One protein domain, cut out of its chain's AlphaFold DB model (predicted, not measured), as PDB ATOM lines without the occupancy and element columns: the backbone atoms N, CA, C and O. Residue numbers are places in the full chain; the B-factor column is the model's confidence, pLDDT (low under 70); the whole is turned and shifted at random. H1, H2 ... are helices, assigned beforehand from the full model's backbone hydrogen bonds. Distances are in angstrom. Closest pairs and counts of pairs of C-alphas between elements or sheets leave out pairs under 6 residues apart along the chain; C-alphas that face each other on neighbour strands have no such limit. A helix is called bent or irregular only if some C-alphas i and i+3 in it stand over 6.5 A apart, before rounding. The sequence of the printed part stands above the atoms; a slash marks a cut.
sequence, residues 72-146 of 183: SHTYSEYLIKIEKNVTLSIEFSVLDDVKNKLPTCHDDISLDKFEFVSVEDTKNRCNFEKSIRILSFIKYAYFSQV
ATOM      1  N   SER A  72     171.476 237.345 170.871       83.88
ATOM      2  CA  SER A  72     170.103 236.840 170.900       83.88
ATOM      3  C   SER A  72     170.021 235.356 171.266       83.88
ATOM      4  O   SER A  72     169.051 234.948 171.905       83.88
ATOM      5  N   HIS A  73     171.034 234.557 170.915       86.25
ATOM      6  CA  HIS A  73     171.089 233.133 171.239       86.25
ATOM      7  C   HIS A  73     171.193 232.910 172.745       86.25
ATOM      8  O   HIS A  73     170.345 232.228 173.317       86.25
ATOM      9  N   THR A  74     172.142 233.568 173.401       86.38
ATOM     10  CA  THR A  74     172.356 233.490 174.850       86.38
ATOM     11  C   THR A  74     171.122 233.967 175.614       86.38
ATOM     12  O   THR A  74     170.740 233.377 176.626       86.38
ATOM     13  N   TYR A  75     170.451 235.010 175.112       87.31
ATOM     14  CA  TYR A  75     169.175 235.464 175.663       87.31
ATOM     15  C   TYR A  75     168.073 234.403 175.517       87.31
ATOM     16  O   TYR A  75     167.379 234.099 176.488       87.31
ATOM     17  N   SER A  76     167.948 233.788 174.338       86.19
ATOM     18  CA  SER A  76     166.951 232.740 174.098       86.19
ATOM     19  C   SER A  76     167.193 231.489 174.947       86.19
ATOM     20  O   SER A  76     166.254 230.962 175.536       86.19
ATOM     21  N   GLU A  77     168.445 231.048 175.092       87.56
ATOM     22  CA  GLU A  77     168.805 229.913 175.944       87.56
ATOM     23  C   GLU A  77     168.512 230.191 177.414       87.56
ATOM     24  O   GLU A  77     168.050 229.306 178.132       87.56
ATOM     25  N   TYR A  78     168.776 231.418 177.869       88.06
ATOM     26  CA  TYR A  78     168.420 231.834 179.216       88.06
ATOM     27  C   TYR A  78     166.914 231.696 179.444       88.06
ATOM     28  O   TYR A  78     166.522 231.101 180.443       88.06
ATOM     29  N   LEU A  79     166.082 232.178 178.512       86.00
ATOM     30  CA  LEU A  79     164.623 232.081 178.615       86.00
ATOM     31  C   LEU A  79     164.112 230.638 178.565       86.00
ATOM     32  O   LEU A  79     163.228 230.297 179.345       86.00
ATOM     33  N   ILE A  80     164.692 229.780 177.719       85.81
ATOM     34  CA  ILE A  80     164.355 228.347 177.674       85.81
ATOM     35  C   ILE A  80     164.679 227.678 179.019       85.81
ATOM     36  O   ILE A  80     163.870 226.936 179.562       85.81
ATOM     37  N   LYS A  81     165.825 227.995 179.637       85.69
ATOM     38  CA  LYS A  81     166.201 227.429 180.949       85.69
ATOM     39  C   LYS A  81     165.237 227.808 182.077       85.69
ATOM     40  O   LYS A  81     165.129 227.065 183.051       85.69
ATOM     41  N   ILE A  82     164.543 228.940 181.961       82.69
ATOM     42  CA  ILE A  82     163.548 229.405 182.940       82.69
ATOM     43  C   ILE A  82     162.103 229.269 182.437       82.69
ATOM     44  O   ILE A  82     161.204 229.871 183.017       82.69
ATOM     45  N   GLU A  83     161.873 228.464 181.396       69.69
ATOM     46  CA  GLU A  83     160.608 228.319 180.658       69.69
ATOM     47  C   GLU A  83     159.369 228.175 181.553       69.69
ATOM     48  O   GLU A  83     158.358 228.832 181.313       69.69
ATOM     49  N   LYS A  84     159.456 227.401 182.642       69.50
ATOM     50  CA  LYS A  84     158.330 227.187 183.573       69.50
ATOM     51  C   LYS A  84     157.862 228.457 184.296       69.50
ATOM     52  O   LYS A  84     156.758 228.472 184.830       69.50
ATOM     53  N   ASN A  85     158.687 229.500 184.312       69.75
ATOM     54  CA  ASN A  85     158.452 230.747 185.035       69.75
ATOM     55  C   ASN A  85     158.260 231.955 184.101       69.75
ATOM     56  O   ASN A  85     158.176 233.081 184.590       69.75
ATOM     57  N   VAL A  86     158.215 231.758 182.776       71.00
ATOM     58  CA  VAL A  86     158.113 232.859 181.806       71.00
ATOM     59  C   VAL A  86     156.824 232.759 181.007       71.00
ATOM     60  O   VAL A  86     156.656 231.900 180.144       71.00
ATOM     61  N   THR A  87     155.932 233.721 181.225       79.62
ATOM     62  CA  THR A  87     154.787 233.931 180.338       79.62
ATOM     63  C   THR A  87     155.250 234.696 179.101       79.62
ATOM     64  O   THR A  87     155.520 235.897 179.179       79.62
ATOM     65  N   LEU A  88     155.315 234.016 177.951       76.12
ATOM     66  CA  LEU A  88     155.784 234.601 176.685       76.12
ATOM     67  C   LEU A  88     155.042 235.889 176.313       76.12
ATOM     68  O   LEU A  88     155.678 236.870 175.947       76.12
ATOM     69  N   SER A  89     153.719 235.917 176.470       77.31
ATOM     70  CA  SER A  89     152.903 237.090 176.141       77.31
ATOM     71  C   SER A  89     153.257 238.314 176.994       77.31
ATOM     72  O   SER A  89     153.138 239.436 176.523       77.31
ATOM     73  N   ILE A  90     153.745 238.120 178.224       80.62
ATOM     74  CA  ILE A  90     154.180 239.221 179.097       80.62
ATOM     75  C   ILE A  90     155.595 239.653 178.713       80.62
ATOM     76  O   ILE A  90     155.831 240.831 178.450       80.62
ATOM     77  N   GLU A  91     156.525 238.699 178.616       83.62
ATOM     78  CA  GLU A  91     157.934 238.971 178.306       83.62
ATOM     79  C   GLU A  91     158.101 239.637 176.933       83.62
ATOM     80  O   GLU A  91     158.941 240.523 176.768       83.62
ATOM     81  N   PHE A  92     157.290 239.253 175.947       86.56
ATOM     82  CA  PHE A  92     157.383 239.744 174.575       86.56
ATOM     83  C   PHE A  92     156.320 240.781 174.199       86.56
ATOM     84  O   PHE A  92     156.345 241.240 173.064       86.56
ATOM     85  N   SER A  93     155.462 241.210 175.131       85.62
ATOM     86  CA  SER A  93     154.392 242.206 174.898       85.62
ATOM     87  C   SER A  93     154.866 243.463 174.158       85.62
ATOM     88  O   SER A  93     154.217 243.923 173.225       85.62
ATOM     89  N   VAL A  94     156.063 243.956 174.495       85.19
ATOM     90  CA  VAL A  94     156.710 245.091 173.816       85.19
ATOM     91  C   VAL A  94     156.781 244.927 172.295       85.19
ATOM     92  O   VAL A  94     156.722 245.924 171.582       85.19
ATOM     93  N   LEU A  95     156.921 243.703 171.777       85.06
ATOM     94  CA  LEU A  95     156.990 243.458 170.335       85.06
ATOM     95  C   LEU A  95     155.674 243.780 169.628       85.06
ATOM     96  O   LEU A  95     155.709 244.305 168.517       85.06
ATOM     97  N   ASP A  96     154.536 243.521 170.274       83.50
ATOM     98  CA  ASP A  96     153.224 243.851 169.719       83.50
ATOM     99  C   ASP A  96     153.028 245.377 169.649       83.50
ATOM    100  O   ASP A  96     152.505 245.889 168.655       83.50
ATOM    101  N   ASP A  97     153.546 246.116 170.636       83.75
ATOM    102  CA  ASP A  97     153.502 247.586 170.675       83.75
ATOM    103  C   ASP A  97     154.388 248.236 169.603       83.75
ATOM    104  O   ASP A  97     154.063 249.293 169.052       83.75
ATOM    105  N   VAL A  98     155.533 247.617 169.296       82.81
ATOM    106  CA  VAL A  98     156.517 248.164 168.351       82.81
ATOM    107  C   VAL A  98     156.479 247.511 166.974       82.81
ATOM    108  O   VAL A  98     157.339 247.822 166.152       82.81
ATOM    109  N   LYS A  99     155.482 246.664 166.685       80.12
ATOM    110  CA  LYS A  99     155.408 245.848 165.459       80.12
ATOM    111  C   LYS A  99     155.639 246.633 164.164       80.12
ATOM    112  O   LYS A  99     156.391 246.201 163.302       80.12
ATOM    113  N   ASN A 100     155.097 247.851 164.076       77.38
ATOM    114  CA  ASN A 100     155.215 248.727 162.900       77.38
ATOM    115  C   ASN A 100     156.628 249.315 162.703       77.38
ATOM    116  O   ASN A 100     156.891 249.977 161.705       77.38
ATOM    117  N   LYS A 101     157.513 249.154 163.691       72.62
ATOM    118  CA  LYS A 101     158.894 249.657 163.709       72.62
ATOM    119  C   LYS A 101     159.920 248.523 163.677       72.62
ATOM    120  O   LYS A 101     161.117 248.801 163.752       72.62
ATOM    121  N   LEU A 102     159.472 247.267 163.636       71.19
ATOM    122  CA  LEU A 102     160.369 246.127 163.537       71.19
ATOM    123  C   LEU A 102     160.961 246.070 162.121       71.19
ATOM    124  O   LEU A 102     160.247 246.329 161.149       71.19
ATOM    125  N   PRO A 103     162.262 245.773 161.983       60.53
ATOM    126  CA  PRO A 103     162.861 245.592 160.671       60.53
ATOM    127  C   PRO A 103     162.211 244.392 159.971       60.53
ATOM    128  O   PRO A 103     162.047 243.334 160.569       60.53
ATOM    129  N   THR A 104     161.841 244.570 158.703       54.94
ATOM    130  CA  THR A 104     161.146 243.567 157.876       54.94
ATOM    131  C   THR A 104     162.043 242.411 157.425       54.94
ATOM    132  O   THR A 104     161.526 241.380 157.003       54.94
ATOM    133  N   CYS A 105     163.366 242.558 157.543       50.03
ATOM    134  CA  CYS A 105     164.350 241.519 157.249       50.03
ATOM    135  C   CYS A 105     165.329 241.372 158.419       50.03
ATOM    136  O   CYS A 105     165.866 242.354 158.939       50.03
ATOM    137  N   HIS A 106     165.541 240.129 158.837       53.31
ATOM    138  CA  HIS A 106     166.466 239.750 159.893       53.31
ATOM    139  C   HIS A 106     167.670 239.054 159.250       53.31
ATOM    140  O   HIS A 106     167.639 237.851 159.026       53.31
ATOM    141  N   ASP A 107     168.713 239.826 158.935       41.59
ATOM    142  CA  ASP A 107     169.870 239.387 158.134       41.59
ATOM    143  C   ASP A 107     170.865 238.464 158.859       41.59
ATOM    144  O   ASP A 107     172.009 238.361 158.438       41.59
ATOM    145  N   ASP A 108     170.476 237.753 159.919       44.06
ATOM    146  CA  ASP A 108     171.348 236.685 160.405       44.06
ATOM    147  C   ASP A 108     170.591 235.498 160.999       44.06
ATOM    148  O   ASP A 108     169.780 235.620 161.916       44.06
ATOM    149  N   ILE A 109     170.956 234.336 160.454       42.66
ATOM    150  CA  ILE A 109     170.640 232.966 160.862       42.66
ATOM    151  C   ILE A 109     169.178 232.546 160.626       42.66
ATOM    152  O   ILE A 109     168.317 232.563 161.504       42.66
ATOM    153  N   SER A 110     168.945 231.971 159.440       44.44
ATOM    154  CA  SER A 110     167.913 230.951 159.157       44.44
ATOM    155  C   SER A 110     166.431 231.347 159.255       44.44
ATOM    156  O   SER A 110     165.564 230.485 159.116       44.44
ATOM    157  N   LEU A 111     166.120 232.630 159.450       50.72
ATOM    158  CA  LEU A 111     164.756 233.173 159.417       50.72
ATOM    159  C   LEU A 111     164.476 233.890 158.094       50.72
ATOM    160  O   LEU A 111     163.892 234.975 158.089       50.72
ATOM    161  N   ASP A 112     164.875 233.286 156.971       43.00
ATOM    162  CA  ASP A 112     164.415 233.732 155.657       43.00
ATOM    163  C   ASP A 112     162.876 233.771 155.679       43.00
ATOM    164  O   ASP A 112     162.203 232.741 155.637       43.00
ATOM    165  N   LYS A 113     162.330 234.992 155.775       54.75
ATOM    166  CA  LYS A 113     160.902 235.345 155.712       54.75
ATOM    167  C   LYS A 113     160.034 234.930 156.911       54.75
ATOM    168  O   LYS A 113     158.932 234.417 156.714       54.75
ATOM    169  N   PHE A 114     160.450 235.194 158.152       61.38
ATOM    170  CA  PHE A 114     159.476 235.214 159.255       61.38
ATOM    171  C   PHE A 114     158.806 236.591 159.363       61.38
ATOM    172  O   PHE A 114     159.392 237.538 159.882       61.38
ATOM    173  N   GLU A 115     157.573 236.698 158.868       68.56
ATOM    174  CA  GLU A 115     156.745 237.893 159.042       68.56
ATOM    175  C   GLU A 115     156.133 237.890 160.448       68.56
ATOM    176  O   GLU A 115     155.250 237.087 160.762       68.56
ATOM    177  N   PHE A 116     156.631 238.772 161.315       75.44
ATOM    178  CA  PHE A 116     156.071 238.944 162.650       75.44
ATOM    179  C   PHE A 116     154.713 239.654 162.572       75.44
ATOM    180  O   PHE A 116     154.640 240.833 162.228       75.44
ATOM    181  N   VAL A 117     153.642 238.938 162.929       77.75
ATOM    182  CA  VAL A 117     152.275 239.486 163.009       77.75
ATOM    183  C   VAL A 117     151.915 239.850 164.450       77.75
ATOM    184  O   VAL A 117     151.452 240.962 164.716       77.75
ATOM    185  N   SER A 118     152.125 238.912 165.379       79.62
ATOM    186  CA  SER A 118     151.977 239.112 166.822       79.62
ATOM    187  C   SER A 118     152.693 238.022 167.623       79.62
ATOM    188  O   SER A 118     153.084 236.974 167.087       79.62
ATOM    189  N   VAL A 119     152.830 238.239 168.933       83.12
ATOM    190  CA  VAL A 119     153.356 237.228 169.864       83.12
ATOM    191  C   VAL A 119     152.475 235.972 169.884       83.12
ATOM    192  O   VAL A 119     152.996 234.855 169.812       83.12
ATOM    193  N   GLU A 120     151.149 236.130 169.923       82.75
ATOM    194  CA  GLU A 120     150.214 234.995 169.985       82.75
ATOM    195  C   GLU A 120     150.171 234.211 168.662       82.75
ATOM    196  O   GLU A 120     150.133 232.982 168.669       82.75
ATOM    197  N   ASP A 121     150.266 234.890 167.513       82.94
ATOM    198  CA  ASP A 121     150.376 234.229 166.207       82.94
ATOM    199  C   ASP A 121     151.674 233.407 166.106       82.94
ATOM    200  O   ASP A 121     151.656 232.246 165.696       82.94
ATOM    201  N   THR A 122     152.791 233.951 166.599       81.31
ATOM    202  CA  THR A 122     154.084 233.244 166.643       81.31
ATOM    203  C   THR A 122     154.042 232.006 167.547       81.31
ATOM    204  O   THR A 122     154.683 230.993 167.258       81.31
ATOM    205  N   LYS A 123     153.277 232.058 168.641       81.94
ATOM    206  CA  LYS A 123     153.038 230.916 169.533       81.94
ATOM    207  C   LYS A 123     152.159 229.846 168.881       81.94
ATOM    208  O   LYS A 123     152.411 228.665 169.072       81.94
ATOM    209  N   ASN A 124     151.165 230.245 168.092       82.62
ATOM    210  CA  ASN A 124     150.263 229.305 167.424       82.62
ATOM    211  C   ASN A 124     150.920 228.603 166.224       82.62
ATOM    212  O   ASN A 124     150.588 227.460 165.923       82.62
ATOM    213  N   ARG A 125     151.857 229.270 165.537       78.88
ATOM    214  CA  ARG A 125     152.536 228.728 164.345       78.88
ATOM    215  C   ARG A 125     153.748 227.846 164.648       78.88
ATOM    216  O   ARG A 125     154.197 227.119 163.766       78.88
ATOM    217  N   CYS A 126     154.337 227.951 165.837       78.25
ATOM    218  CA  CYS A 126     155.607 227.306 166.169       78.25
ATOM    219  C   CYS A 126     155.543 226.562 167.509       78.25
ATOM    220  O   CYS A 126     154.787 226.920 168.404       78.25
ATOM    221  N   ASN A 127     156.397 225.546 167.665       82.56
ATOM    222  CA  ASN A 127     156.617 224.907 168.963       82.56
ATOM    223  C   ASN A 127     157.198 225.917 169.961       82.56
ATOM    224  O   ASN A 127     157.975 226.787 169.570       82.56
ATOM    225  N   PHE A 128     156.903 225.734 171.248       80.56
ATOM    226  CA  PHE A 128     157.241 226.679 172.316       80.56
ATOM    227  C   PHE A 128     158.710 227.146 172.308       80.56
ATOM    228  O   PHE A 128     158.972 228.349 172.241       80.56
ATOM    229  N   GLU A 129     159.679 226.224 172.274       81.19
ATOM    230  CA  GLU A 129     161.107 226.580 172.204       81.19
ATOM    231  C   GLU A 129     161.456 227.391 170.948       81.19
ATOM    232  O   GLU A 129     162.250 228.334 170.998       81.19
ATOM    233  N   LYS A 130     160.857 227.038 169.805       82.00
ATOM    234  CA  LYS A 130     161.080 227.738 168.538       82.00
ATOM    235  C   LYS A 130     160.486 229.146 168.595       82.00
ATOM    236  O   LYS A 130     161.148 230.088 168.166       82.00
ATOM    237  N   SER A 131     159.304 229.308 169.190       82.81
ATOM    238  CA  SER A 131     158.689 230.616 169.432       82.81
ATOM    239  C   SER A 131     159.559 231.484 170.342       82.81
ATOM    240  O   SER A 131     159.787 232.643 170.006       82.81
ATOM    241  N   ILE A 132     160.130 230.937 171.428       85.00
ATOM    242  CA  ILE A 132     161.080 231.682 172.273       85.00
ATOM    243  C   ILE A 132     162.258 232.178 171.449       85.00
ATOM    244  O   ILE A 132     162.593 233.356 171.533       85.00
ATOM    245  N   ARG A 133     162.900 231.308 170.666       84.94
ATOM    246  CA  ARG A 133     164.096 231.684 169.897       84.94
ATOM    247  C   ARG A 133     163.801 232.810 168.912       84.94
ATOM    248  O   ARG A 133     164.544 233.787 168.884       84.94
ATOM    249  N   ILE A 134     162.694 232.711 168.177       83.44
ATOM    250  CA  ILE A 134     162.279 233.730 167.205       83.44
ATOM    251  C   ILE A 134     161.967 235.053 167.911       83.44
ATOM    252  O   ILE A 134     162.553 236.081 167.580       83.44
ATOM    253  N   LEU A 135     161.108 235.040 168.932       86.50
ATOM    254  CA  LEU A 135     160.719 236.258 169.649       86.50
ATOM    255  C   LEU A 135     161.912 236.908 170.367       86.50
ATOM    256  O   LEU A 135     162.057 238.131 170.361       86.50
ATOM    257  N   SER A 136     162.812 236.098 170.932       87.31
ATOM    258  CA  SER A 136     164.061 236.563 171.552       87.31
ATOM    259  C   SER A 136     164.961 237.252 170.544       87.31
ATOM    260  O   SER A 136     165.516 238.308 170.843       87.31
ATOM    261  N   PHE A 137     165.079 236.679 169.347       85.75
ATOM    262  CA  PHE A 137     165.850 237.263 168.264       85.75
ATOM    263  C   PHE A 137     165.290 238.625 167.853       85.75
ATOM    264  O   PHE A 137     166.025 239.612 167.871       85.75
ATOM    265  N   ILE A 138     163.986 238.700 167.577       84.25
ATOM    266  CA  ILE A 138     163.305 239.938 167.170       84.25
ATOM    267  C   ILE A 138     163.465 241.016 168.250       84.25
ATOM    268  O   ILE A 138     163.870 242.145 167.960       84.25
ATOM    269  N   LYS A 139     163.215 240.664 169.518       87.69
ATOM    270  CA  LYS A 139     163.335 241.583 170.658       87.69
ATOM    271  C   LYS A 139     164.764 242.079 170.837       87.69
ATOM    272  O   LYS A 139     164.977 243.282 170.992       87.69
ATOM    273  N   TYR A 140     165.746 241.184 170.786       88.00
ATOM    274  CA  TYR A 140     167.154 241.554 170.912       88.00
ATOM    275  C   TYR A 140     167.602 242.458 169.756       88.00
ATOM    276  O   TYR A 140     168.222 243.496 169.991       88.00
ATOM    277  N   ALA A 141     167.240 242.113 168.518       83.25
ATOM    278  CA  ALA A 141     167.551 242.902 167.331       83.25
ATOM    279  C   ALA A 141     166.950 244.312 167.416       83.25
ATOM    280  O   ALA A 141     167.661 245.295 167.190       83.25
ATOM    281  N   TYR A 142     165.683 244.420 167.827       85.88
ATOM    282  CA  TYR A 142     165.023 245.702 168.052       85.88
ATOM    283  C   TYR A 142     165.791 246.553 169.071       85.88
ATOM    284  O   TYR A 142     166.271 247.638 168.737       85.88
ATOM    285  N   PHE A 143     166.005 246.049 170.292       87.75
ATOM    286  CA  PHE A 143     166.705 246.808 171.335       87.75
ATOM    287  C   PHE A 143     168.161 247.131 170.979       87.75
ATOM    288  O   PHE A 143     168.676 248.162 171.404       87.75
ATOM    289  N   SER A 144     168.813 246.316 170.148       84.12
ATOM    290  CA  SER A 144     170.159 246.594 169.635       84.12
ATOM    291  C   SER A 144     170.200 247.815 168.698       84.12
ATOM    292  O   SER A 144     171.241 248.471 168.564       84.12
ATOM    293  N   GLN A 145     169.063 248.166 168.085       82.75
ATOM    294  CA  GLN A 145     168.930 249.246 167.103       82.75
ATOM    295  C   GLN A 145     168.083 250.449 167.566       82.75
ATOM    296  O   GLN A 145     168.073 251.487 166.897       82.75
ATOM    297  N   VAL A 146     167.421 250.378 168.720       85.12
ATOM    298  CA  VAL A 146     166.650 251.500 169.283       85.12
ATOM    299  C   VAL A 146     167.522 252.756 169.477       85.12
ATOM    300  O   VAL A 146     168.737 252.675 169.661       85.12
TER     301      VAL A 146
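This is residues 72 to 146 of the 183 residues of an uncharacterized protein of Morganella morganii subsp. morganii KT (UniProt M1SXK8). One long helix, H5, runs through the middle, with H1 crossing it on one side and H3 and H4 on the other. Short H2 lies near one end of H3 and H4, and residues 102 to 118 make a wide loop from H3 to H4. The 75 printed residues, all helix by class, hold five named helices in the order H1 to H5 and no named strand. The whole is compact and rounded, with a radius of gyration of the C-alphas of 11.4 A and spans of 30 by 23 by 21 A.

Start with H5, residues 128 to 145. H1, residues 72 to 81, touches it at a steep tilt of 39 degrees, opposite ways; look at the C-alphas of Ser 72 and Phe 137, the closest, 5.0 A apart. H4, residues 119 to 125, forms a helical hairpin with H5, touching residues 131 to 135 alone; the closest C-alphas, of Lys 123 and Ser 131, are 5.7 A apart. H3, residues 93 to 101, only just touches H4, with 3 pairs of C-alphas within 8 A, the closest those of Asp 96 and Val 119, 6.6 A apart; their lines are about perpendicular, at 89 degrees. H2, residues 88 to 91, also only just touches H4, with 3 such pairs, the closest those of Ser 89 and Val 119 at 6.3 A. In H1, H4 and H5 every O i to N i+4 pair is within hydrogen-bond range; in H3 3 of 5 are, and H2 is too short for one.

Find C-alpha 128 at (157.241, 226.679, 172.316); from there H5 runs 25.9 A to C-alpha 145 at (168.930, 249.246, 167.103). H1 begins at C-alpha 72, (170.103, 236.840, 170.900), and is 14.3 A long. H3 spans 14.2 A and is irregular, with C-alphas 97 and 100 8.0 A apart; H4 spans 10.2 A and H2 5.1 A.

The farthest C-alphas, of Lys 84 and Thr 104, are 30.6 A apart. The printed part has no cut, and the link from H3 to H4 is long, 17 residues. Look for pLDDT under 70 at residues 83 to 85 and 103 to 115.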